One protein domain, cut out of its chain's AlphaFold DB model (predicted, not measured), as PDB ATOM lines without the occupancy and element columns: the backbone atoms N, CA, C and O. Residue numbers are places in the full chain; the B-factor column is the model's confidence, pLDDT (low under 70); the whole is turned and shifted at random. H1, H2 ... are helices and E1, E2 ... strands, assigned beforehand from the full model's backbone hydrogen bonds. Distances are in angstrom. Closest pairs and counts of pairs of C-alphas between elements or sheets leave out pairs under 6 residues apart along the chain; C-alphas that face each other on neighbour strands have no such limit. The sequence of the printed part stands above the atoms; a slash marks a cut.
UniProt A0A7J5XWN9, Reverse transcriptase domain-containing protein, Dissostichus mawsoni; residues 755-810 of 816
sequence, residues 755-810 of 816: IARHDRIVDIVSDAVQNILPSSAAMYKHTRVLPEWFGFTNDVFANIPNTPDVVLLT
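AT A GLANCE: This is residues 755 to 810 of the 816 residues of the protein "Reverse transcriptase domain-containing protein" of Dissostichus mawsoni (UniProt A0A7J5XWN9). A narrow two-stranded antiparallel ribbon, E1 and E2, stands between one long helix, H1, which runs alongside it over one face, and a wide loop on the other side that holds the one-turn helix H2. The whole is flat, with H1, the ribbon and the loop following one another across its width. The printed part has 56 residues, with two named helices and two named strands in the order H1, E1, H2, E2, and its class is mixed, helices and strands. It is loose, with a radius of gyration of the C-alphas of 12.7 A, and the C-alphas span 33 by 29 by 9 A.

IN THESE COORDINATES: Strand E1 is residues 778 to 781, 10.4 A from first to last C-alpha, beginning at C-alpha 778 (25.484, -43.086, 34.856). Strand E2 is residues 806 to 809, 10.2 A long, and ends at C-alpha 809 (28.827, -45.356, 31.777). Helix H1, residues 755 to 770, is 21.8 A long and begins at C-alpha 755 (23.373, -24.240, 20.501). Helix H2 is residues 787 to 790, 5.7 A long.

HOW THE PARTS SIT: E1 and E2 are antiparallel neighbours, with 164 degrees between their N-to-C directions. Their C-alphas 779 and 808 face each other at 4.7 A. N 780 and O 807 are within hydrogen-bond range at 2.9 A, and so are N 807 and O 780 at 2.8 A. The closest C-alphas of H1 and E1 are those of Val 762 and Lys 781, 7.4 A apart. From the same Val 762, the C-alpha of Val 806 in E2 is 7.0 A away, the closest pair of H1 and E2. The closest C-alphas of H2 and E2 are those of Trp 789 and Leu 809, 7.8 A apart. H1 and H2 are apart. In H1 every O i to N i+4 pair is within hydrogen-bond range, while H2 is too short for such a pair and has its one O i to N i+3 pair within range.

THE WHOLE: The two C-alphas farthest apart are those of Arg 757 and Thr 793, 35.3 A. The printed part runs from residue 755 to 810 with no cut. The link from H2 to E2 is long, residues 791 to 805, with its C-alphas 6 to 19 A from the mean of the C-alphas. The link from E1 to H2 is tight, with 5 residues, and the link from H1 to E1 is short, with 7 residues. The mean pLDDT of the printed part is 81.2, and one printed residue, Ala 798, is under 70.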
ATOM      1  N   ILE A 755      23.015 -23.674  19.191       85.69
ATOM      2  CA  ILE A 755      23.373 -24.240  20.501       85.69
ATOM      3  C   ILE A 755      22.099 -24.609  21.266       85.69
ATOM      4  O   ILE A 755      21.908 -25.766  21.605       85.69
ATOM      5  N   ALA A 756      21.144 -23.686  21.400       87.31
ATOM      6  CA  ALA A 756      19.887 -23.976  22.092       87.31
ATOM      7  C   ALA A 756      19.096 -25.140  21.460       87.31
ATOM      8  O   ALA A 756      18.500 -25.957  22.161       87.31
ATOM      9  N   ARG A 757      19.073 -25.235  20.121       85.81
ATOM     10  CA  ARG A 757      18.445 -26.360  19.409       85.81
ATOM     11  C   ARG A 757      19.204 -27.664  19.645       85.81
ATOM     12  O   ARG A 757      18.565 -28.696  19.810       85.81
ATOM     13  N   HIS A 758      20.529 -27.611  19.589       87.19
ATOM     14  CA  HIS A 758      21.414 -28.741  19.825       87.19
ATOM     15  C   HIS A 758      21.208 -29.307  21.231       87.19
ATOM     16  O   HIS A 758      20.844 -30.471  21.356       87.19
ATOM     17  N   ASP A 759      21.311 -28.465  22.256       88.31
ATOM     18  CA  ASP A 759      21.195 -28.868  23.659       88.31
ATOM     19  C   ASP A 759      19.810 -29.463  23.939       88.31
ATOM     20  O   ASP A 759      19.687 -30.513  24.559       88.31
ATOM     21  N   ARG A 760      18.755 -28.895  23.340       89.50
ATOM     22  CA  ARG A 760      17.407 -29.475  23.409       89.50
ATOM     23  C   ARG A 760      17.313 -30.871  22.781       89.50
ATOM     24  O   ARG A 760      16.553 -31.703  23.267       89.50
ATOM     25  N   ILE A 761      18.011 -31.130  21.671       86.56
ATOM     26  CA  ILE A 761      18.055 -32.473  21.067       86.56
ATOM     27  C   ILE A 761      18.807 -33.426  21.995       86.56
ATOM     28  O   ILE A 761      18.334 -34.539  22.212       86.56
ATOM     29  N   VAL A 762      19.930 -32.981  22.564       87.62
ATOM     30  CA  VAL A 762      20.706 -33.748  23.544       87.62
ATOM     31  C   VAL A 762      19.852 -34.105  24.756       87.62
ATOM     32  O   VAL A 762      19.849 -35.266  25.156       87.62
ATOM     33  N   ASP A 763      19.055 -33.171  25.275       88.62
ATOM     34  CA  ASP A 763      18.114 -33.419  26.369       88.62
ATOM     35  C   ASP A 763      17.065 -34.475  26.001       88.62
ATOM     36  O   ASP A 763      16.908 -35.452  26.724       88.62
ATOM     37  N   ILE A 764      16.406 -34.345  24.843       86.88
ATOM     38  CA  ILE A 764      15.386 -35.311  24.395       86.88
ATOM     39  C   ILE A 764      15.979 -36.717  24.239       86.88
ATOM     40  O   ILE A 764      15.354 -37.704  24.634       86.88
ATOM     41  N   VAL A 765      17.166 -36.822  23.634       85.62
ATOM     42  CA  VAL A 765      17.860 -38.106  23.463       85.62
ATOM     43  C   VAL A 765      18.240 -38.679  24.824       85.62
ATOM     44  O   VAL A 765      18.003 -39.859  25.068       85.62
ATOM     45  N   SER A 766      18.771 -37.847  25.714       86.50
ATOM     46  CA  SER A 766      19.165 -38.247  27.062       86.50
ATOM     47  C   SER A 766      17.974 -38.763  27.866       86.50
ATOM     48  O   SER A 766      18.052 -39.855  28.417       86.50
ATOM     49  N   ASP A 767      16.844 -38.054  27.861       85.69
ATOM     50  CA  ASP A 767      15.618 -38.474  28.546       85.69
ATOM     51  C   ASP A 767      15.108 -39.819  28.007       85.69
ATOM     52  O   ASP A 767      14.732 -40.714  28.767       85.69
ATOM     53  N   ALA A 768      15.110 -40.000  26.682       85.75
ATOM     54  CA  ALA A 768      14.687 -41.250  26.058       85.75
ATOM     55  C   ALA A 768      15.608 -42.424  26.429       85.75
ATOM     56  O   ALA A 768      15.122 -43.517  26.714       85.75
ATOM     57  N   VAL A 769      16.924 -42.197  26.449       84.31
ATOM     58  CA  VAL A 769      17.922 -43.210  26.810       84.31
ATOM     59  C   VAL A 769      17.853 -43.537  28.301       84.31
ATOM     60  O   VAL A 769      17.872 -44.711  28.665       84.31
ATOM     61  N   GLN A 770      17.691 -42.538  29.169       82.44
ATOM     62  CA  GLN A 770      17.618 -42.728  30.617       82.44
ATOM     63  C   GLN A 770      16.442 -43.607  31.047       82.44
ATOM     64  O   GLN A 770      16.577 -44.378  31.990       82.44
ATOM     65  N   ASN A 771      15.328 -43.572  30.312       78.88
ATOM     66  CA  ASN A 771      14.180 -44.454  30.544       78.88
ATOM     67  C   ASN A 771      14.448 -45.940  30.225       78.88
ATOM     68  O   ASN A 771      13.644 -46.794  30.591       78.88
ATOM     69  N   ILE A 772      15.542 -46.254  29.524       83.81
ATOM     70  CA  ILE A 772      15.911 -47.612  29.091       83.81
ATOM     71  C   ILE A 772      17.148 -48.119  29.856       83.81
ATOM     72  O   ILE A 772      17.405 -49.322  29.903       83.81
ATOM     73  N   LEU A 773      17.925 -47.218  30.463       78.12
ATOM     74  CA  LEU A 773      19.153 -47.569  31.171       78.12
ATOM     75  C   LEU A 773      18.882 -48.308  32.495       78.12
ATOM     76  O   LEU A 773      17.932 -47.979  33.210       78.12
ATOM     77  N   PRO A 774      19.756 -49.256  32.885       77.38
ATOM     78  CA  PRO A 774      19.747 -49.818  34.231       77.38
ATOM     79  C   PRO A 774      19.992 -48.722  35.274       77.38
ATOM     80  O   PRO A 774      20.784 -47.812  35.035       77.38
ATOM     81  N   SER A 775      19.420 -48.856  36.474       74.31
ATOM     82  CA  SER A 775      19.619 -47.904  37.585       74.31
ATOM     83  C   SER A 775      21.084 -47.736  38.011       74.31
ATOM     84  O   SER A 775      21.417 -46.791  38.719       74.31
ATOM     85  N   SER A 776      21.950 -48.668  37.611       75.06
ATOM     86  CA  SER A 776      23.383 -48.658  37.886       75.06
ATOM     87  C   SER A 776      24.200 -47.863  36.859       75.06
ATOM     88  O   SER A 776      25.369 -47.589  37.110       75.06
ATOM     89  N   ALA A 777      23.618 -47.488  35.715       79.69
ATOM     90  CA  ALA A 777      24.304 -46.727  34.678       79.69
ATOM     91  C   ALA A 777      24.251 -45.216  34.950       79.69
ATOM     92  O   ALA A 777      23.200 -44.666  35.277       79.69
ATOM     93  N   ALA A 778      25.383 -44.537  34.768       81.75
ATOM     94  CA  ALA A 778      25.484 -43.086  34.856       81.75
ATOM     95  C   ALA A 778      25.488 -42.464  33.454       81.75
ATOM     96  O   ALA A 778      26.116 -42.984  32.530       81.75
ATOM     97  N   MET A 779      24.793 -41.338  33.296       84.44
ATOM     98  CA  MET A 779      24.731 -40.591  32.041       84.44
ATOM     99  C   MET A 779      25.164 -39.143  32.274       84.44
ATOM    100  O   MET A 779      24.675 -38.489  33.194       84.44
ATOM    101  N   TYR A 780      26.047 -38.637  31.414       84.81
ATOM    102  CA  TYR A 780      26.571 -37.270  31.474       84.81
ATOM    103  C   TYR A 780      26.301 -36.545  30.155       84.81
ATOM    104  O   TYR A 780      26.451 -37.131  29.084       84.81
ATOM    105  N   LYS A 781      25.912 -35.267  30.228       87.25
ATOM    106  CA  LYS A 781      25.586 -34.419  29.065       87.25
ATOM    107  C   LYS A 781      26.590 -33.285  28.950       87.25
ATOM    108  O   LYS A 781      26.918 -32.684  29.971       87.25
ATOM    109  N   HIS A 782      27.073 -32.996  27.741       83.75
ATOM    110  CA  HIS A 782      28.022 -31.900  27.467       83.75
ATOM    111  C   HIS A 782      29.220 -31.846  28.433       83.75
ATOM    112  O   HIS A 782      29.751 -30.778  28.740       83.75
ATOM    113  N   THR A 783      29.612 -32.999  28.972       82.69
ATOM    114  CA  THR A 783      30.611 -33.090  30.034       82.69
ATOM    115  C   THR A 783      31.892 -33.634  29.435       82.69
ATOM    116  O   THR A 783      31.870 -34.584  28.652       82.69
ATOM    117  N   ARG A 784      33.018 -33.022  29.805       83.06
ATOM    118  CA  ARG A 784      34.337 -33.515  29.422       83.06
ATOM    119  C   ARG A 784      34.514 -34.926  29.978       83.06
ATOM    120  O   ARG A 784      34.308 -35.136  31.170       83.06
ATOM    121  N   VAL A 785      34.897 -35.877  29.131       81.44
ATOM    122  CA  VAL A 785      35.166 -37.249  29.571       81.44
ATOM    123  C   VAL A 785      36.343 -37.234  30.541       81.44
ATOM    124  O   VAL A 785      37.440 -36.806  30.173       81.44
ATOM    125  N   LEU A 786      36.110 -37.683  31.775       82.62
ATOM    126  CA  LEU A 786      37.135 -37.720  32.815       82.62
ATOM    127  C   LEU A 786      37.832 -39.092  32.835       82.62
ATOM    128  O   LEU A 786      37.144 -40.112  32.823       82.62
ATOM    129  N   PRO A 787      39.176 -39.152  32.905       80.00
ATOM    130  CA  PRO A 787      39.923 -40.411  33.030       80.00
ATOM    131  C   PRO A 787      39.499 -41.247  34.250       80.00
ATOM    132  O   PRO A 787      39.469 -42.478  34.190       80.00
ATOM    133  N   GLU A 788      39.096 -40.568  35.327       79.94
ATOM    134  CA  GLU A 788      38.612 -41.159  36.579       79.94
ATOM    135  C   GLU A 788      37.388 -42.060  36.377       79.94
ATOM    136  O   GLU A 788      37.232 -43.054  37.081       79.94
ATOM    137  N   TRP A 789      36.554 -41.771  35.371       80.94
ATOM    138  CA  TRP A 789      35.388 -42.589  35.023       80.94
ATOM    139  C   TRP A 789      35.757 -44.011  34.581       80.94
ATOM    140  O   TRP A 789      34.914 -44.902  34.625       80.94
ATOM    141  N   PHE A 790      37.013 -44.222  34.181       76.31
ATOM    142  CA  PHE A 790      37.549 -45.506  33.730       76.31
ATOM    143  C   PHE A 790      38.690 -46.013  34.627       76.31
ATOM    144  O   PHE A 790      39.376 -46.964  34.263       76.31
ATOM    145  N   GLY A 791      38.919 -45.387  35.790       75.38
ATOM    146  CA  GLY A 791      39.971 -45.784  36.731       75.38
ATOM    147  C   GLY A 791      41.392 -45.355  36.345       75.38
ATOM    148  O   GLY A 791      42.355 -45.872  36.908       75.38
ATOM    149  N   PHE A 792      41.552 -44.413  35.408       78.12
ATOM    150  CA  PHE A 792      42.861 -43.855  35.058       78.12
ATOM    151  C   PHE A 792      43.198 -42.642  35.933       78.12
ATOM    152  O   PHE A 792      42.364 -41.763  36.138       78.12
ATOM    153  N   THR A 793      44.446 -42.559  36.401       74.12
ATOM    154  CA  THR A 793      44.950 -41.441  37.225       74.12
ATOM    155  C   THR A 793      45.613 -40.324  36.412       74.12
ATOM    156  O   THR A 793      45.846 -39.242  36.940       74.12
ATOM    157  N   ASN A 794      45.921 -40.568  35.134       77.38
ATOM    158  CA  ASN A 794      46.569 -39.606  34.238       77.38
ATOM    159  C   ASN A 794      45.577 -39.116  33.169       77.38
ATOM    160  O   ASN A 794      44.779 -39.912  32.669       77.38
ATOM    161  N   ASP A 795      45.650 -37.834  32.773       74.88
ATOM    162  CA  ASP A 795      44.812 -37.271  31.698       74.88
ATOM    163  C   ASP A 795      45.248 -37.779  30.315       74.88
ATOM    164  O   ASP A 795      45.951 -37.111  29.558       74.88
ATOM    165  N   VAL A 796      44.798 -38.991  29.981       76.12
ATOM    166  CA  VAL A 796      44.964 -39.633  28.667       76.12
ATOM    167  C   VAL A 796      44.249 -38.890  27.531       76.12
ATOM    168  O   VAL A 796      44.482 -39.200  26.364       76.12
ATOM    169  N   PHE A 797      43.419 -37.885  27.835       75.62
ATOM    170  CA  PHE A 797      42.649 -37.119  26.853       75.62
ATOM    171  C   PHE A 797      43.128 -35.667  26.691       75.62
ATOM    172  O   PHE A 797      42.484 -34.899  25.979       75.62
ATOM    173  N   ALA A 798      44.252 -35.276  27.305       67.94
ATOM    174  CA  ALA A 798      44.718 -33.883  27.392       67.94
ATOM    175  C   ALA A 798      44.893 -33.153  26.040       67.94
ATOM    176  O   ALA A 798      44.887 -31.925  26.009       67.94
ATOM    177  N   ASN A 799      44.989 -33.884  24.924       73.25
ATOM    178  CA  ASN A 799      45.186 -33.328  23.578       73.25
ATOM    179  C   ASN A 799      44.092 -33.725  22.571       73.25
ATOM    180  O   ASN A 799      44.260 -33.527  21.368       73.25
ATOM    181  N   ILE A 800      42.986 -34.307  23.040       72.19
ATOM    182  CA  ILE A 800      41.894 -34.769  22.181       72.19
ATOM    183  C   ILE A 800      40.635 -33.973  22.540       72.19
ATOM    184  O   ILE A 800      40.306 -33.877  23.723       72.19
ATOM    185  N   PRO A 801      39.893 -33.421  21.562       72.75
ATOM    186  CA  PRO A 801      38.563 -32.878  21.816       72.75
ATOM    187  C   PRO A 801      37.671 -33.967  22.439       72.75
ATOM    188  O   PRO A 801      37.276 -34.907  21.754       72.75
ATOM    189  N   ASN A 802      37.391 -33.872  23.743       78.12
ATOM    190  CA  ASN A 802      36.789 -34.954  24.532       78.12
ATOM    191  C   ASN A 802      35.515 -34.533  25.283       78.12
ATOM    192  O   ASN A 802      35.227 -35.046  26.365       78.12
ATOM    193  N   THR A 803      34.743 -33.617  24.701       81.44
ATOM    194  CA  THR A 803      33.418 -33.224  25.202       81.44
ATOM    195  C   THR A 803      32.338 -33.770  24.266       81.44
ATOM    196  O   THR A 803      31.877 -33.049  23.382       81.44
ATOM    197  N   PRO A 804      31.979 -35.057  24.383       81.81
ATOM    198  CA  PRO A 804      30.858 -35.629  23.651       81.81
ATOM    199  C   PRO A 804      29.528 -35.059  24.159       81.81
ATOM    200  O   PRO A 804      29.404 -34.612  25.302       81.81
ATOM    201  N   ASP A 805      28.516 -35.118  23.299       85.31
ATOM    202  CA  ASP A 805      27.186 -34.592  23.604       85.31
ATOM    203  C   ASP A 805      26.497 -35.389  24.722       85.31
ATOM    204  O   ASP A 805      25.926 -34.800  25.642       85.31
ATOM    205  N   VAL A 806      26.615 -36.724  24.683       83.50
ATOM    206  CA  VAL A 806      26.120 -37.659  25.707       83.50
ATOM    207  C   VAL A 806      27.170 -38.741  25.969       83.50
ATOM    208  O   VAL A 806      27.712 -39.321  25.028       83.50
ATOM    209  N   VAL A 807      27.423 -39.049  27.242       85.31
ATOM    210  CA  VAL A 807      28.259 -40.173  27.698       85.31
ATOM    211  C   VAL A 807      27.421 -41.118  28.532       85.31
ATOM    212  O   VAL A 807      26.696 -40.677  29.421       85.31
ATOM    213  N   LEU A 808      27.568 -42.413  28.272       83.12
ATOM    214  CA  LEU A 808      26.947 -43.487  29.034       83.12
ATOM    215  C   LEU A 808      28.037 -44.330  29.682       83.12
ATOM    216  O   LEU A 808      28.896 -44.869  28.988       83.12
ATOM    217  N   LEU A 809      27.981 -44.458  31.004       80.75
ATOM    218  CA  LEU A 809      28.827 -45.356  31.777       80.75
ATOM    219  C   LEU A 809      27.948 -46.452  32.364       80.75
ATOM    220  O   LEU A 809      27.146 -46.208  33.262       80.75
ATOM    221  N   THR A 810      28.094 -47.668  31.856       72.44
ATOM    222  CA  THR A 810      27.499 -48.856  32.464       72.44
ATOM    223  C   THR A 810      28.549 -49.520  33.352       72.44
ATOM    224  O   THR A 810      29.681 -49.713  32.906       72.44
TER     225      THR A 810